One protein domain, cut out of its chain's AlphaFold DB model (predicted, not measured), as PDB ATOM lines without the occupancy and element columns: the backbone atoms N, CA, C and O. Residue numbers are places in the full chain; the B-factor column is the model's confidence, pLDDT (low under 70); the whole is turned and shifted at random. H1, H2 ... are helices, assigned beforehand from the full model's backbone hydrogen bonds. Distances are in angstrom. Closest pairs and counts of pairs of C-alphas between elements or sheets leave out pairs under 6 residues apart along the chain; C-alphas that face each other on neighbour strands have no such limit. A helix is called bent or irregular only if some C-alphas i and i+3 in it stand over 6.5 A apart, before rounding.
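AT A GLANCE: This is residues 32 to 147 of the 167 residues of an uncharacterized protein of Halobacterium sp. CBA1126 (UniProt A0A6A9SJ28). Two helical lobes follow each other along the longest axis: a larger one of H1, H2, H3, H4 and H8, and a smaller one in which H7 is set crosswise to the hairpin of H5 and H6. The lobes meet where H4 and H7 run side by side in the same direction; residues 83 to 92 lead out to the smaller lobe and residues 132 to 137 lead back, and H8 ends up beside H1. The printed part has 116 residues with eight named helices, H1 to H8 in chain order, and no named strand; its class is all helix. It is compact, with a radius of gyration of the C-alphas of 15.0 A, yet elongated in outline, spanning 44 by 26 by 22 A.

HOW THE PARTS SIT: H2, residues 46 to 57, is the hub and touches four helices. With residues 51 to 56 alone it touches H3, residues 62 to 68, at a steep tilt of 52 degrees, opposite ways; their closest C-alphas, of Met 52 and Ala 65, are 4.8 A apart. With residues 49 to 53 alone it touches H4, residues 73 to 82, about perpendicular at 88 degrees, closest at the C-alphas of Ala 49 and Ala 79, 6.5 A. With residues 46 to 51 alone it touches H1, residues 32 to 41, only just about perpendicular at 70.5 degrees, closest at the C-alphas of Ala 32 and Glu 47, 4.8 A. H2 only just touches H8, residues 138 to 147, with 3 pairs of C-alphas within 8 A, the closest being those of Glu 54 and Leu 146, 7.2 A. H4 touches H7, residues 120 to 131, at a shallow tilt of 7 degrees, the same way; the C-alphas of His 81 and Val 129 are closest, 6.8 A. H5, residues 93 to 103, and H6, residues 109 to 116, form a hairpin, closest at the C-alphas of Gln 95 and Thr 116, 5.3 A. Every O i to N i+4 pair is within hydrogen-bond range in H2 to H8; in H1 2 of 6 are, beside 5 of 7 O i to N i+3 pairs.

IN THESE COORDINATES: H2 measures 16.1 A and H7 16.3 A from first to last C-alpha; H5 measures 15.2 A. H1 begins at C-alpha 32, (-41.514, 134.434, -40.801), and is irregular, with C-alphas 37 and 40 7.9 A apart. H8 ends at C-alpha 147, (-27.005, 134.351, -44.917).

THE WHOLE: The C-alphas farthest apart, of Ser 33 and Asp 111, are 44.4 A apart. The printed part has no cut and no long link. Its mean pLDDT is 96.0, and no printed residue is under 70.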
ATOM      1  N   ALA A  32     -40.184 134.823 -41.274       93.69
ATOM      2  CA  ALA A  32     -41.514 134.434 -40.801       93.69
ATOM      3  C   ALA A  32     -42.396 133.866 -41.926       93.69
ATOM      4  O   ALA A  32     -43.063 132.852 -41.736       93.69
ATOM      5  N   SER A  33     -42.369 134.472 -43.117       92.88
ATOM      6  CA  SER A  33     -43.152 133.985 -44.257       92.88
ATOM      7  C   SER A  33     -42.635 132.644 -44.788       92.88
ATOM      8  O   SER A  33     -43.437 131.758 -45.073       92.88
ATOM      9  N   ARG A  34     -41.314 132.425 -44.792       93.06
ATOM     10  CA  ARG A  34     -40.731 131.109 -45.111       93.06
ATOM     11  C   ARG A  34     -41.093 130.047 -44.071       93.06
ATOM     12  O   ARG A  34     -41.338 128.899 -44.428       93.06
ATOM     13  N   LEU A  35     -41.127 130.429 -42.792       95.56
ATOM     14  CA  LEU A  35     -41.436 129.518 -41.690       95.56
ATOM     15  C   LEU A  35     -42.919 129.150 -41.589       95.56
ATOM     16  O   LEU A  35     -43.234 128.141 -40.965       95.56
ATOM     17  N   ALA A  36     -43.816 129.897 -42.235       95.44
ATOM     18  CA  ALA A  36     -45.248 129.593 -42.248       95.44
ATOM     19  C   ALA A  36     -45.551 128.182 -42.788       95.44
ATOM     20  O   ALA A  36     -46.502 127.544 -42.348       95.44
ATOM     21  N   ALA A  37     -44.718 127.658 -43.695       94.62
ATOM     22  CA  ALA A  37     -44.851 126.294 -44.211       94.62
ATOM     23  C   ALA A  37     -44.602 125.198 -43.155       94.62
ATOM     24  O   ALA A  37     -45.000 124.056 -43.369       94.62
ATOM     25  N   PHE A  38     -43.953 125.537 -42.038       95.44
ATOM     26  CA  PHE A  38     -43.562 124.614 -40.968       95.44
ATOM     27  C   PHE A  38     -44.291 124.896 -39.647       95.44
ATOM     28  O   PHE A  38     -43.975 124.279 -38.633       95.44
ATOM     29  N   GLU A  39     -45.225 125.850 -39.622       94.56
ATOM     30  CA  GLU A  39     -45.828 126.358 -38.384       94.56
ATOM     31  C   GLU A  39     -46.518 125.258 -37.561       94.56
ATOM     32  O   GLU A  39     -46.364 125.223 -36.343       94.56
ATOM     33  N   ASP A  40     -47.182 124.309 -38.225       95.25
ATOM     34  CA  ASP A  40     -47.853 123.176 -37.573       95.25
ATOM     35  C   ASP A  40     -46.878 122.209 -36.868       95.25
ATOM     36  O   ASP A  40     -47.271 121.483 -35.951       95.25
ATOM     37  N   ASP A  41     -45.602 122.217 -37.260       95.75
ATOM     38  CA  ASP A  41     -44.546 121.365 -36.703       95.75
ATOM     39  C   ASP A  41     -43.694 122.075 -35.634       95.75
ATOM     40  O   ASP A  41     -42.766 121.471 -35.060       95.75
ATOM     41  N   LEU A  42     -43.989 123.352 -35.366       95.06
ATOM     42  CA  LEU A  42     -43.272 124.195 -34.420       95.06
ATOM     43  C   LEU A  42     -44.031 124.343 -33.088       95.06
ATOM     44  O   LEU A  42     -45.257 124.395 -33.046       95.06
ATOM     45  N   PRO A  43     -43.317 124.481 -31.954       94.62
ATOM     46  CA  PRO A  43     -43.950 124.737 -30.655       94.62
ATOM     47  C   PRO A  43     -44.588 126.133 -30.516       94.62
ATOM     48  O   PRO A  43     -45.201 126.419 -29.487       94.62
ATOM     49  N   VAL A  44     -44.351 127.024 -31.481       97.44
ATOM     50  CA  VAL A  44     -44.710 128.450 -31.486       97.44
ATOM     51  C   VAL A  44     -45.088 128.875 -32.905       97.44
ATOM     52  O   VAL A  44     -44.781 128.158 -33.854       97.44
ATOM     53  N   SER A  45     -45.691 130.056 -33.057       97.56
ATOM     54  CA  SER A  45     -45.987 130.615 -34.379       97.56
ATOM     55  C   SER A  45     -44.720 130.872 -35.199       97.56
ATOM     56  O   SER A  45     -43.633 131.093 -34.650       97.56
ATOM     57  N   ALA A  46     -44.874 130.917 -36.523       96.88
ATOM     58  CA  ALA A  46     -43.774 131.207 -37.444       96.88
ATOM     59  C   ALA A  46     -43.111 132.573 -37.173       96.88
ATOM     60  O   ALA A  46     -41.898 132.718 -37.314       96.88
ATOM     61  N   GLU A  47     -43.892 133.565 -36.733       96.69
ATOM     62  CA  GLU A  47     -43.398 134.896 -36.361       96.69
ATOM     63  C   GLU A  47     -42.484 134.840 -35.131       96.69
ATOM     64  O   GLU A  47     -41.341 135.291 -35.194       96.69
ATOM     65  N   ALA A  48     -42.933 134.205 -34.043       97.69
ATOM     66  CA  ALA A  48     -42.122 134.050 -32.836       97.69
ATOM     67  C   ALA A  48     -40.861 133.212 -33.106       97.69
ATOM     68  O   ALA A  48     -39.778 133.530 -32.613       97.69
ATOM     69  N   ALA A  49     -40.981 132.154 -33.916       97.69
ATOM     70  CA  ALA A  49     -39.853 131.333 -34.345       97.69
ATOM     71  C   ALA A  49     -38.807 132.149 -35.122       97.69
ATOM     72  O   ALA A  49     -37.613 132.031 -34.838       97.69
ATOM     73  N   ALA A  50     -39.246 133.001 -36.054       97.00
ATOM     74  CA  ALA A  50     -38.365 133.873 -36.823       97.00
ATOM     75  C   ALA A  50     -37.628 134.874 -35.926       97.00
ATOM     76  O   ALA A  50     -36.403 134.958 -36.004       97.00
ATOM     77  N   THR A  51     -38.343 135.558 -35.025       97.19
ATOM     78  CA  THR A  51     -37.742 136.489 -34.057       97.19
ATOM     79  C   THR A  51     -36.648 135.812 -33.232       97.19
ATOM     80  O   THR A  51     -35.534 136.323 -33.141       97.19
ATOM     81  N   MET A  52     -36.922 134.623 -32.681       97.62
ATOM     82  CA  MET A  52     -35.922 133.889 -31.899       97.62
ATOM     83  C   MET A  52     -34.721 133.455 -32.736       97.62
ATOM     84  O   MET A  52     -33.590 133.544 -32.263       97.62
ATOM     85  N   ALA A  53     -34.949 132.967 -33.958       96.69
ATOM     86  CA  ALA A  53     -33.881 132.507 -34.840       96.69
ATOM     87  C   ALA A  53     -32.941 133.653 -35.235       96.69
ATOM     88  O   ALA A  53     -31.723 133.480 -35.206       96.69
ATOM     89  N   GLU A  54     -33.492 134.825 -35.556       95.56
ATOM     90  CA  GLU A  54     -32.719 136.027 -35.880       95.56
ATOM     91  C   GLU A  54     -31.916 136.523 -34.672       95.56
ATOM     92  O   GLU A  54     -30.709 136.748 -34.793       95.56
ATOM     93  N   ALA A  55     -32.545 136.625 -33.497       96.31
ATOM     94  CA  ALA A  55     -31.874 137.042 -32.268       96.31
ATOM     95  C   ALA A  55     -30.744 136.074 -31.877       96.31
ATOM     96  O   ALA A  55     -29.607 136.493 -31.635       96.31
ATOM     97  N   TYR A  56     -31.025 134.767 -31.863       96.25
ATOM     98  CA  TYR A  56     -30.059 133.738 -31.476       96.25
ATOM     99  C   TYR A  56     -28.891 133.643 -32.467       96.25
ATOM    100  O   TYR A  56     -27.731 133.597 -32.055       96.25
ATOM    101  N   ALA A  57     -29.159 133.710 -33.775       94.50
ATOM    102  CA  ALA A  57     -28.105 133.784 -34.788       94.50
ATOM    103  C   ALA A  57     -27.291 135.085 -34.712       94.50
ATOM    104  O   ALA A  57     -26.101 135.093 -35.035       94.50
ATOM    105  N   GLY A  58     -27.904 136.172 -34.237       91.75
ATOM    106  CA  GLY A  58     -27.238 137.425 -33.888       91.75
ATOM    107  C   GLY A  58     -26.362 137.351 -32.628       91.75
ATOM    108  O   GLY A  58     -25.676 138.325 -32.314       91.75
ATOM    109  N   GLY A  59     -26.348 136.214 -31.925       94.88
ATOM    110  CA  GLY A  59     -25.534 135.970 -30.734       94.88
ATOM    111  C   GLY A  59     -26.254 136.205 -29.405       94.88
ATOM    112  O   GLY A  59     -25.599 136.184 -28.362       94.88
ATOM    113  N   ALA A  60     -27.572 136.432 -29.415       96.00
ATOM    114  CA  ALA A  60     -28.365 136.487 -28.192       96.00
ATOM    115  C   ALA A  60     -28.370 135.124 -27.479       96.00
ATOM    116  O   ALA A  60     -28.269 134.070 -28.112       96.00
ATOM    117  N   SER A  61     -28.512 135.126 -26.152       96.94
ATOM    118  CA  SER A  61     -28.746 133.876 -25.429       96.94
ATOM    119  C   SER A  61     -30.148 133.330 -25.734       96.94
ATOM    120  O   SER A  61     -31.032 134.064 -26.172       96.94
ATOM    121  N   VAL A  62     -30.394 132.045 -25.451       97.06
ATOM    122  CA  VAL A  62     -31.744 131.459 -25.585       97.06
ATOM    123  C   VAL A  62     -32.770 132.218 -24.737       97.06
ATOM    124  O   VAL A  62     -33.913 132.362 -25.154       97.06
ATOM    125  N   GLY A  63     -32.371 132.702 -23.556       96.88
ATOM    126  CA  GLY A  63     -33.241 133.487 -22.680       96.88
ATOM    127  C   GLY A  63     -33.605 134.837 -23.292       96.88
ATOM    128  O   GLY A  63     -34.784 135.155 -23.371       96.88
ATOM    129  N   ASP A  64     -32.615 135.576 -23.796       97.88
ATOM    130  CA  ASP A  64     -32.849 136.886 -24.418       97.88
ATOM    131  C   ASP A  64     -33.717 136.760 -25.681       97.88
ATOM    132  O   ASP A  64     -34.652 137.533 -25.875       97.88
ATOM    133  N   ALA A  65     -33.460 135.738 -26.505       97.50
ATOM    134  CA  ALA A  65     -34.283 135.440 -27.675       97.50
ATOM    135  C   ALA A  65     -35.728 135.078 -27.279       97.50
ATOM    136  O   ALA A  65     -36.680 135.496 -27.938       97.50
ATOM    137  N   ALA A  66     -35.905 134.319 -26.191       97.25
ATOM    138  CA  ALA A  66     -37.222 133.973 -25.667       97.25
ATOM    139  C   ALA A  66     -37.991 135.210 -25.185       97.25
ATOM    140  O   ALA A  66     -39.176 135.346 -25.494       97.25
ATOM    141  N   ASP A  67     -37.313 136.107 -24.468       98.00
ATOM    142  CA  ASP A  67     -37.888 137.356 -23.974       98.00
ATOM    143  C   ASP A  67     -38.314 138.266 -25.136       98.00
ATOM    144  O   ASP A  67     -39.419 138.811 -25.111       98.00
ATOM    145  N   GLU A  68     -37.493 138.375 -26.187       97.44
ATOM    146  CA  GLU A  68     -37.815 139.155 -27.389       97.44
ATOM    147  C   GLU A  68     -39.045 138.608 -28.130       97.44
ATOM    148  O   GLU A  68     -39.898 139.377 -28.574       97.44
ATOM    149  N   ALA A  69     -39.188 137.284 -28.198       96.75
ATOM    150  CA  ALA A  69     -40.345 136.628 -28.805       96.75
ATOM    151  C   ALA A  69     -41.551 136.467 -27.856       96.75
ATOM    152  O   ALA A  69     -42.593 135.951 -28.267       96.75
ATOM    153  N   GLY A  70     -41.437 136.883 -26.591       97.31
ATOM    154  CA  GLY A  70     -42.512 136.787 -25.600       97.31
ATOM    155  C   GLY A  70     -42.888 135.352 -25.209       97.31
ATOM    156  O   GLY A  70     -44.048 135.088 -24.880       97.31
ATOM    157  N   VAL A  71     -41.938 134.412 -25.245       97.69
ATOM    158  CA  VAL A  71     -42.158 132.991 -24.925       97.69
ATOM    159  C   VAL A  71     -41.285 132.520 -23.761       97.69
ATOM    160  O   VAL A  71     -40.311 133.152 -23.376       97.69
ATOM    161  N   ALA A  72     -41.624 131.371 -23.171       96.56
ATOM    162  CA  ALA A  72     -40.799 130.789 -22.113       96.56
ATOM    163  C   ALA A  72     -39.449 130.275 -22.670       96.56
ATOM    164  O   ALA A  72     -39.446 129.645 -23.731       96.56
ATOM    165  N   PRO A  73     -38.324 130.396 -21.932       95.44
ATOM    166  CA  PRO A  73     -37.007 129.941 -22.400       95.44
ATOM    167  C   PRO A  73     -36.938 128.461 -22.801       95.44
ATOM    168  O   PRO A  73     -36.246 128.094 -23.746       95.44
ATOM    169  N   THR A  74     -37.686 127.586 -22.124       96.19
ATOM    170  CA  THR A  74     -37.763 126.166 -22.503       96.19
ATOM    171  C   THR A  74     -38.492 125.961 -23.828       96.19
ATOM    172  O   THR A  74     -38.114 125.078 -24.590       96.19
ATOM    173  N   THR A  75     -39.517 126.761 -24.124       97.31
ATOM    174  CA  THR A  75     -40.206 126.740 -25.419       97.31
ATOM    175  C   THR A  75     -39.294 127.275 -26.519       97.31
ATOM    176  O   THR A  75     -39.230 126.669 -27.586       97.31
ATOM    177  N   ALA A  76     -38.529 128.332 -26.237       97.56
ATOM    178  CA  ALA A  76     -37.533 128.861 -27.162       97.56
ATOM    179  C   ALA A  76     -36.467 127.821 -27.522       97.56
ATOM    180  O   ALA A  76     -36.234 127.567 -28.698       97.56
ATOM    181  N   ALA A  77     -35.891 127.135 -26.526       97.88
ATOM    182  CA  ALA A  77     -34.923 126.063 -26.764       97.88
ATOM    183  C   ALA A  77     -35.501 124.945 -27.652       97.88
ATOM    184  O   ALA A  77     -34.840 124.479 -28.576       97.88
ATOM    185  N   LYS A  78     -36.755 124.536 -27.413       98.19
ATOM    186  CA  LYS A  78     -37.436 123.532 -28.244       98.19
ATOM    187  C   LYS A  78     -37.655 124.015 -29.676       98.19
ATOM    188  O   LYS A  78     -37.436 123.247 -30.607       98.19
ATOM    189  N   ALA A  79     -38.087 125.262 -29.851       98.06
ATOM    190  CA  ALA A  79     -38.325 125.847 -31.165       98.06
ATOM    191  C   ALA A  79     -37.017 125.982 -31.956       98.06
ATOM    192  O   ALA A  79     -36.940 125.499 -33.078       98.06
ATOM    193  N   LEU A  80     -35.964 126.538 -31.348       98.00
ATOM    194  CA  LEU A  80     -34.643 126.653 -31.971       98.00
ATOM    195  C   LEU A  80     -34.074 125.276 -32.355       98.00
ATOM    196  O   LEU A  80     -33.518 125.124 -33.440       98.00
ATOM    197  N   HIS A  81     -34.279 124.250 -31.524       97.88
ATOM    198  CA  HIS A  81     -33.879 122.877 -31.851       97.88
ATOM    199  C   HIS A  81     -34.630 122.343 -33.075       97.88
ATOM    200  O   HIS A  81     -34.021 121.817 -34.003       97.88
ATOM    201  N   ARG A  82     -35.951 122.557 -33.132       98.19
ATOM    202  CA  ARG A  82     -36.778 122.190 -34.293       98.19
ATOM    203  C   ARG A  82     -36.393 122.957 -35.561       98.19
ATOM    204  O   ARG A  82     -36.546 122.417 -36.648       98.19
ATOM    205  N   LEU A  83     -35.835 124.158 -35.436       97.69
ATOM    206  CA  LEU A  83     -35.276 124.929 -36.551       97.69
ATOM    207  C   LEU A  83     -33.861 124.486 -36.970       97.69
ATOM    208  O   LEU A  83     -33.318 125.033 -37.924       97.69
ATOM    209  N   GLY A  84     -33.258 123.510 -36.286       97.00
ATOM    210  CA  GLY A  84     -31.947 122.955 -36.638       97.00
ATOM    211  C   GLY A  84     -30.749 123.622 -35.962       97.00
ATOM    212  O   GLY A  84     -29.609 123.314 -36.311       97.00
ATOM    213  N   PHE A  85     -30.959 124.502 -34.979       96.69
ATOM    214  CA  PHE A  85     -29.850 125.033 -34.187       96.69
ATOM    215  C   PHE A  85     -29.270 123.949 -33.268       96.69
ATOM    216  O   PHE A  85     -29.982 123.292 -32.509       96.69
ATOM    217  N   ALA A  86     -27.947 123.787 -33.304       92.75
ATOM    218  CA  ALA A  86     -27.234 122.825 -32.472       92.75
ATOM    219  C   ALA A  86     -26.897 123.385 -31.075       92.75
ATOM    220  O   ALA A  86     -26.897 124.594 -30.842       92.75
ATOM    221  N   GLY A  87     -26.543 122.491 -30.145       92.31
ATOM    222  CA  GLY A  87     -26.005 122.872 -28.831       92.31
ATOM    223  C   GLY A  87     -27.045 123.320 -27.798       92.31
ATOM    224  O   GLY A  87     -26.680 123.922 -26.797       92.31
ATOM    225  N   LEU A  88     -28.327 123.017 -28.022       95.44
ATOM    226  CA  LEU A  88     -29.433 123.417 -27.140       95.44
ATOM    227  C   LEU A  88     -29.762 122.393 -26.048       95.44
ATOM    228  O   LEU A  88     -30.562 122.674 -25.155       95.44
ATOM    229  N   SER A  89     -29.160 121.202 -26.111       94.56
ATOM    230  CA  SER A  89     -29.271 120.238 -25.019       94.56
ATOM    231  C   SER A  89     -28.521 120.771 -23.798       94.56
ATOM    232  O   SER A  89     -27.343 121.113 -23.922       94.56
ATOM    233  N   PRO A  90     -29.155 120.801 -22.615       94.56
ATOM    234  CA  PRO A  90     -28.472 121.195 -21.390       94.56
ATOM    235  C   PRO A  90     -27.513 120.109 -20.874       94.56
ATOM    236  O   PRO A  90     -26.699 120.370 -19.994       94.56
ATOM    237  N   PHE A  91     -27.593 118.889 -21.416       97.38
ATOM    238  CA  PHE A  91     -26.823 117.748 -20.939       97.38
ATOM    239  C   PHE A  91     -25.414 117.699 -21.527       97.38
ATOM    240  O   PHE A  91     -25.199 117.822 -22.736       97.38
ATOM    241  N   SER A  92     -24.452 117.411 -20.653       96.62
ATOM    242  CA  SER A  92     -23.108 116.973 -21.027       96.62
ATOM    243  C   SER A  92     -23.139 115.613 -21.747       96.62
ATOM    244  O   SER A  92     -24.128 114.884 -21.645       96.62
ATOM    245  N   PRO A  93     -22.056 115.214 -22.446       96.62
ATOM    246  CA  PRO A  93     -21.994 113.918 -23.122       96.62
ATOM    247  C   PRO A  93     -22.360 112.726 -22.225       96.62
ATOM    248  O   PRO A  93     -23.211 111.938 -22.614       96.62
ATOM    249  N   LEU A  94     -21.824 112.665 -21.002       97.44
ATOM    250  CA  LEU A  94     -22.132 111.595 -20.044       97.44
ATOM    251  C   LEU A  94     -23.612 111.585 -19.626       97.44
ATOM    252  O   LEU A  94     -24.228 110.533 -19.525       97.44
ATOM    253  N   GLN A  95     -24.207 112.757 -19.392       98.06
ATOM    254  CA  GLN A  95     -25.632 112.836 -19.051       98.06
ATOM    255  C   GLN A  95     -26.527 112.387 -20.215       98.06
ATOM    256  O   GLN A  95     -27.625 111.895 -19.973       98.06
ATOM    257  N   ARG A  96     -26.074 112.535 -21.469       97.44
ATOM    258  CA  ARG A  96     -26.797 112.019 -22.640       97.44
ATOM    259  C   ARG A  96     -26.740 110.499 -22.735       97.44
ATOM    260  O   ARG A  96     -27.771 109.918 -23.028       97.44
ATOM    261  N   GLU A  97     -25.615 109.871 -22.400       98.19
ATOM    262  CA  GLU A  97     -25.532 108.403 -22.300       98.19
ATOM    263  C   GLU A  97     -26.545 107.873 -21.268       98.19
ATOM    264  O   GLU A  97     -27.348 106.998 -21.563       98.19
ATOM    265  N   ILE A  98     -26.622 108.503 -20.090       98.44
ATOM    266  CA  ILE A  98     -27.614 108.136 -19.059       98.44
ATOM    267  C   ILE A  98     -29.059 108.359 -19.548       98.44
ATOM    268  O   ILE A  98     -29.967 107.591 -19.223       98.44
ATOM    269  N   LEU A  99     -29.301 109.434 -20.304       98.25
ATOM    270  CA  LEU A  99     -30.609 109.695 -20.905       98.25
ATOM    271  C   LEU A  99     -30.975 108.618 -21.935       98.25
ATOM    272  O   LEU A  99     -32.134 108.211 -21.983       98.25
ATOM    273  N   GLU A 100     -30.015 108.168 -22.739       97.88
ATOM    274  CA  GLU A 100     -30.186 107.083 -23.710       97.88
ATOM    275  C   GLU A 100     -30.544 105.770 -23.005       97.88
ATOM    276  O   GLU A 100     -31.530 105.141 -23.392       97.88
ATOM    277  N   ASP A 101     -29.861 105.426 -21.908       98.31
ATOM    278  CA  ASP A 101     -30.195 104.261 -21.075       98.31
ATOM    279  C   ASP A 101     -31.641 104.339 -20.558       98.31
ATOM    280  O   ASP A 101     -32.396 103.363 -20.587       98.31
ATOM    281  N   TRP A 102     -32.074 105.522 -20.110       98.38
ATOM    282  CA  TRP A 102     -33.453 105.734 -19.669       98.38
ATOM    283  C   TRP A 102     -34.464 105.600 -20.817       98.38
ATOM    284  O   TRP A 102     -35.499 104.950 -20.649       98.38
ATOM    285  N   LEU A 103     -34.178 106.180 -21.987       98.19
ATOM    286  CA  LEU A 103     -35.030 106.073 -23.180       98.19
ATOM    287  C   LEU A 103     -35.129 104.626 -23.686       98.19
ATOM    288  O   LEU A 103     -36.188 104.219 -24.166       98.19
ATOM    289  N   ALA A 104     -34.063 103.841 -23.525       98.19
ATOM    290  CA  ALA A 104     -34.011 102.409 -23.817       98.19
ATOM    291  C   ALA A 104     -34.666 101.531 -22.730       98.19
ATOM    292  O   ALA A 104     -34.734 100.311 -22.879       98.19
ATOM    293  N   ALA A 105     -35.194 102.140 -21.660       97.81
ATOM    294  CA  ALA A 105     -35.758 101.469 -20.489       97.81
ATOM    295  C   ALA A 105     -34.761 100.557 -19.740       97.81
ATOM    296  O   ALA A 105     -35.167  99.595 -19.083       97.81
ATOM    297  N   GLU A 106     -33.467 100.876 -19.801       98.06
ATOM    298  CA  GLU A 106     -32.394 100.176 -19.083       98.06
ATOM    299  C   GLU A 106     -32.226 100.682 -17.640       98.06
ATOM    300  O   GLU A 106     -31.723  99.955 -16.781       98.06
ATOM    301  N   CYS A 107     -32.715 101.888 -17.335       97.00
ATOM    302  CA  CYS A 107     -32.791 102.416 -15.973       97.00
ATOM    303  C   CYS A 107     -34.129 103.118 -15.684       97.00
ATOM    304  O   CYS A 107     -34.879 103.507 -16.586       97.00
ATOM    305  N   SER A 108     -34.467 103.261 -14.397       97.75
ATOM    306  CA  SER A 108     -35.685 103.970 -14.002       97.75
ATOM    307  C   SER A 108     -35.514 105.486 -14.144       97.75
ATOM    308  O   SER A 108     -34.409 106.019 -14.071       97.75
ATOM    309  N   ARG A 109     -36.626 106.225 -14.275       96.44
ATOM    310  CA  ARG A 109     -36.585 107.701 -14.302       96.44
ATOM    311  C   ARG A 109     -35.947 108.287 -13.036       96.44
ATOM    312  O   ARG A 109     -35.301 109.326 -13.113       96.44
ATOM    313  N   ALA A 110     -36.177 107.661 -11.879       97.25
ATOM    314  CA  ALA A 110     -35.619 108.128 -10.614       97.25
ATOM    315  C   ALA A 110     -34.089 107.999 -10.614       97.25
ATOM    316  O   ALA A 110     -33.411 108.978 -10.317       97.25
ATOM    317  N   ASP A 111     -33.573 106.845 -11.048       97.81
ATOM    318  CA  ASP A 111     -32.130 106.604 -11.150       97.81
ATOM    319  C   ASP A 111     -31.488 107.541 -12.178       97.81
ATOM    320  O   ASP A 111     -30.455 108.142 -11.906       97.81
ATOM    321  N   ALA A 112     -32.122 107.739 -13.339       97.94
ATOM    322  CA  ALA A 112     -31.618 108.646 -14.368       97.94
ATOM    323  C   ALA A 112     -31.513 110.097 -13.862       97.94
ATOM    324  O   ALA A 112     -30.512 110.774 -14.103       97.94
ATOM    325  N   LEU A 113     -32.521 110.585 -13.131       97.69
ATOM    326  CA  LEU A 113     -32.482 111.916 -12.514       97.69
ATOM    327  C   LEU A 113     -31.387 112.023 -11.448       97.69
ATOM    328  O   LEU A 113     -30.690 113.034 -11.396       97.69
ATOM    329  N   GLU A 114     -31.216 110.992 -10.621       97.88
ATOM    330  CA  GLU A 114     -30.168 110.958  -9.600       97.88
ATOM    331  C   GLU A 114     -28.765 110.959 -10.226       97.88
ATOM    332  O   GLU A 114     -27.927 111.780  -9.855       97.88
ATOM    333  N   LEU A 115     -28.527 110.100 -11.221       97.81
ATOM    334  CA  LEU A 115     -27.240 109.961 -11.905       97.81
ATOM    335  C   LEU A 115     -26.870 111.203 -12.721       97.81
ATOM    336  O   LEU A 115     -25.706 111.604 -12.742       97.81
ATOM    337  N   THR A 116     -27.844 111.822 -13.391       97.62
ATOM    338  CA  THR A 116     -27.596 113.064 -14.138       97.62
ATOM    339  C   THR A 116     -27.458 114.282 -13.229       97.62
ATOM    340  O   THR A 116     -26.846 115.267 -13.646       97.62
ATOM    341  N   GLY A 117     -28.033 114.251 -12.021       97.56
ATOM    342  CA  GLY A 117     -28.120 115.404 -11.121       97.56
ATOM    343  C   GLY A 117     -28.957 116.563 -11.676       97.56
ATOM    344  O   GLY A 117     -28.893 117.673 -11.148       97.56
ATOM    345  N   ALA A 118     -29.709 116.329 -12.754       96.69
ATOM    346  CA  ALA A 118     -30.440 117.356 -13.478       96.69
ATOM    347  C   ALA A 118     -31.775 117.699 -12.806       96.69
ATOM    348  O   ALA A 118     -32.443 116.858 -12.196       96.69
ATOM    349  N   GLY A 119     -32.219 118.944 -12.979       96.00
ATOM    350  CA  GLY A 119     -33.578 119.330 -12.599       96.00
ATOM    351  C   GLY A 119     -34.627 118.743 -13.552       96.00
ATOM    352  O   GLY A 119     -34.346 118.476 -14.716       96.00
ATOM    353  N   GLU A 120     -35.887 118.631 -13.113       95.31
ATOM    354  CA  GLU A 120     -36.946 118.042 -13.956       95.31
ATOM    355  C   GLU A 120     -37.133 118.752 -15.304       95.31
ATOM    356  O   GLU A 120     -37.351 118.109 -16.328       95.31
ATOM    357  N   ARG A 121     -37.041 120.088 -15.312       94.94
ATOM    358  CA  ARG A 121     -37.178 120.896 -16.535       94.94
ATOM    359  C   ARG A 121     -36.023 120.667 -17.504       94.94
ATOM    360  O   ARG A 121     -36.242 120.623 -18.709       94.94
ATOM    361  N   GLU A 122     -34.819 120.528 -16.965       95.75
ATOM    362  CA  GLU A 122     -33.600 120.284 -17.726       95.75
ATOM    363  C   GLU A 122     -33.637 118.892 -18.358       95.75
ATOM    364  O   GLU A 122     -33.459 118.757 -19.566       95.75
ATOM    365  N   PHE A 123     -34.007 117.885 -17.564       97.69
ATOM    366  CA  PHE A 123     -34.201 116.517 -18.029       97.69
ATOM    367  C   PHE A 123     -35.286 116.434 -19.110       97.69
ATOM    368  O   PHE A 123     -35.089 115.803 -20.144       97.69
ATOM    369  N   ALA A 124     -36.419 117.117 -18.920       97.06
ATOM    370  CA  ALA A 124     -37.486 117.158 -19.918       97.06
ATOM    371  C   ALA A 124     -37.056 117.849 -21.224       97.06
ATOM    372  O   ALA A 124     -37.487 117.438 -22.303       97.06
ATOM    373  N   LEU A 125     -36.222 118.893 -21.149       97.50
ATOM    374  CA  LEU A 125     -35.668 119.543 -22.337       97.50
ATOM    375  C   LEU A 125     -34.669 118.630 -23.055       97.50
ATOM    376  O   LEU A 125     -34.767 118.479 -24.269       97.50
ATOM    377  N   ALA A 126     -33.757 117.988 -22.322       98.00
ATOM    378  CA  ALA A 126     -32.800 117.046 -22.894       98.00
ATOM    379  C   ALA A 126     -33.508 115.863 -23.573       98.00
ATOM    380  O   ALA A 126     -33.187 115.528 -24.711       98.00
ATOM    381  N   ALA A 127     -34.533 115.300 -22.924       98.06
ATOM    382  CA  ALA A 127     -35.375 114.252 -23.493       98.06
ATOM    383  C   ALA A 127     -36.086 114.709 -24.772       98.06
ATOM    384  O   ALA A 127     -36.138 113.960 -25.744       98.06
ATOM    385  N   PHE A 128     -36.611 115.938 -24.804       97.81
ATOM    386  CA  PHE A 128     -37.223 116.490 -26.013       97.81
ATOM    387  C   PHE A 128     -36.211 116.576 -27.161       97.81
ATOM    388  O   PHE A 128     -36.486 116.065 -28.241       97.81
ATOM    389  N   VAL A 129     -35.036 117.158 -26.909       97.62
ATOM    390  CA  VAL A 129     -33.965 117.300 -27.910       97.62
ATOM    391  C   VAL A 129     -33.510 115.939 -28.445       97.62
ATOM    392  O   VAL A 129     -33.283 115.808 -29.640       97.62
ATOM    393  N   ALA A 130     -33.415 114.919 -27.588       97.19
ATOM    394  CA  ALA A 130     -32.992 113.574 -27.982       97.19
ATOM    395  C   ALA A 130     -34.052 112.780 -28.771       97.19
ATOM    396  O   ALA A 130     -33.716 111.799 -29.422       97.19
ATOM    397  N   THR A 131     -35.331 113.160 -28.688       97.25
ATOM    398  CA  THR A 131     -36.448 112.387 -29.272       97.25
ATOM    399  C   THR A 131     -37.133 113.076 -30.442       97.25
ATOM    400  O   THR A 131     -37.925 112.449 -31.143       97.25
ATOM    401  N   HIS A 132     -36.866 114.362 -30.643       97.31
ATOM    402  CA  HIS A 132     -37.427 115.143 -31.732       97.31
ATOM    403  C   HIS A 132     -36.274 115.597 -32.607       97.31
ATOM    404  O   HIS A 132     -35.425 116.343 -32.144       97.31
ATOM    405  N   GLU A 133     -36.249 115.180 -33.865       95.81
ATOM    406  CA  GLU A 133     -35.290 115.715 -34.834       95.81
ATOM    407  C   GLU A 133     -35.609 117.182 -35.164       95.81
ATOM    408  O   GLU A 133     -36.655 117.687 -34.749       95.81
ATOM    409  N   PRO A 134     -34.758 117.914 -35.890       96.75
ATOM    410  CA  PRO A 134     -35.158 119.149 -36.559       96.75
ATOM    411  C   PRO A 134     -36.299 118.922 -37.570       96.75
ATOM    412  O   PRO A 134     -36.552 117.801 -38.004       96.75
ATOM    413  N   VAL A 135     -37.038 119.974 -37.919       96.62
ATOM    414  CA  VAL A 135     -38.037 119.927 -38.999       96.62
ATOM    415  C   VAL A 135     -37.298 119.868 -40.332       96.62
ATOM    416  O   VAL A 135     -36.428 120.705 -40.599       96.62
ATOM    417  N   ASP A 136     -37.671 118.917 -41.185       95.75
ATOM    418  CA  ASP A 136     -37.107 118.787 -42.527       95.75
ATOM    419  C   ASP A 136     -37.284 120.094 -43.318       95.75
ATOM    420  O   ASP A 136     -38.389 120.611 -43.470       95.75
ATOM    421  N   GLY A 137     -36.179 120.654 -43.817       92.75
ATOM    422  CA  GLY A 137     -36.168 121.896 -44.599       92.75
ATOM    423  C   GLY A 137     -36.211 123.201 -43.789       92.75
ATOM    424  O   GLY A 137     -35.881 124.253 -44.340       92.75
ATOM    425  N   ALA A 138     -36.521 123.177 -42.488       93.50
ATOM    426  CA  ALA A 138     -36.542 124.403 -41.681       93.50
ATOM    427  C   ALA A 138     -35.140 124.997 -41.478       93.50
ATOM    428  O   ALA A 138     -34.966 126.213 -41.564       93.50
ATOM    429  N   ALA A 139     -34.129 124.145 -41.276       93.31
ATOM    430  CA  ALA A 139     -32.739 124.580 -41.140       93.31
ATOM    431  C   ALA A 139     -32.239 125.301 -42.402       93.31
ATOM    432  O   ALA A 139     -31.640 126.369 -42.307       93.31
ATOM    433  N   GLU A 140     -32.556 124.769 -43.586       92.44
ATOM    434  CA  GLU A 140     -32.203 125.387 -44.871       92.44
ATOM    435  C   GLU A 140     -32.920 126.731 -45.065       92.44
ATOM    436  O   GLU A 140     -32.317 127.703 -45.529       92.44
ATOM    437  N   ALA A 141     -34.196 126.817 -44.674       91.75
ATOM    438  CA  ALA A 141     -34.963 128.060 -44.738       91.75
ATOM    439  C   ALA A 141     -34.351 129.156 -43.848       91.75
ATOM    440  O   ALA A 141     -34.225 130.307 -44.288       91.75
ATOM    441  N   VAL A 142     -33.932 128.789 -42.632       92.44
ATOM    442  CA  VAL A 142     -33.255 129.671 -41.669       92.44
ATOM    443  C   VAL A 142     -31.872 130.080 -42.178       92.44
ATOM    444  O   VAL A 142     -31.585 131.275 -42.257       92.44
ATOM    445  N   GLU A 143     -31.033 129.129 -42.590       89.19
ATOM    446  CA  GLU A 143     -29.686 129.400 -43.107       89.19
ATOM    447  C   GLU A 143     -29.729 130.315 -44.336       89.19
ATOM    448  O   GLU A 143     -28.987 131.299 -44.414       89.19
ATOM    449  N   SER A 144     -30.647 130.048 -45.268       85.81
ATOM    450  CA  SER A 144     -30.866 130.887 -46.445       85.81
ATOM    451  C   SER A 144     -31.259 132.318 -46.068       85.81
ATOM    452  O   SER A 144     -30.747 133.274 -46.650       85.81
ATOM    453  N   ALA A 145     -32.164 132.502 -45.102       85.12
ATOM    454  CA  ALA A 145     -32.610 133.833 -44.692       85.12
ATOM    455  C   ALA A 145     -31.499 134.618 -43.977       85.12
ATOM    456  O   ALA A 145     -31.254 135.781 -44.300       85.12
ATOM    457  N   LEU A 146     -30.785 133.974 -43.052       82.69
ATOM    458  CA  LEU A 146     -29.750 134.613 -42.237       82.69
ATOM    459  C   LEU A 146     -28.469 134.907 -43.024       82.69
ATOM    460  O   LEU A 146     -27.818 135.923 -42.781       82.69
ATOM    461  N   SER A 147     -28.135 134.079 -44.017       78.12
ATOM    462  CA  SER A 147     -27.005 134.351 -44.917       78.12
ATOM    463  C   SER A 147     -27.222 135.636 -45.724       78.12
ATOM    464  O   SER A 147     -26.287 136.412 -45.902       78.12
TER     465      SER A 147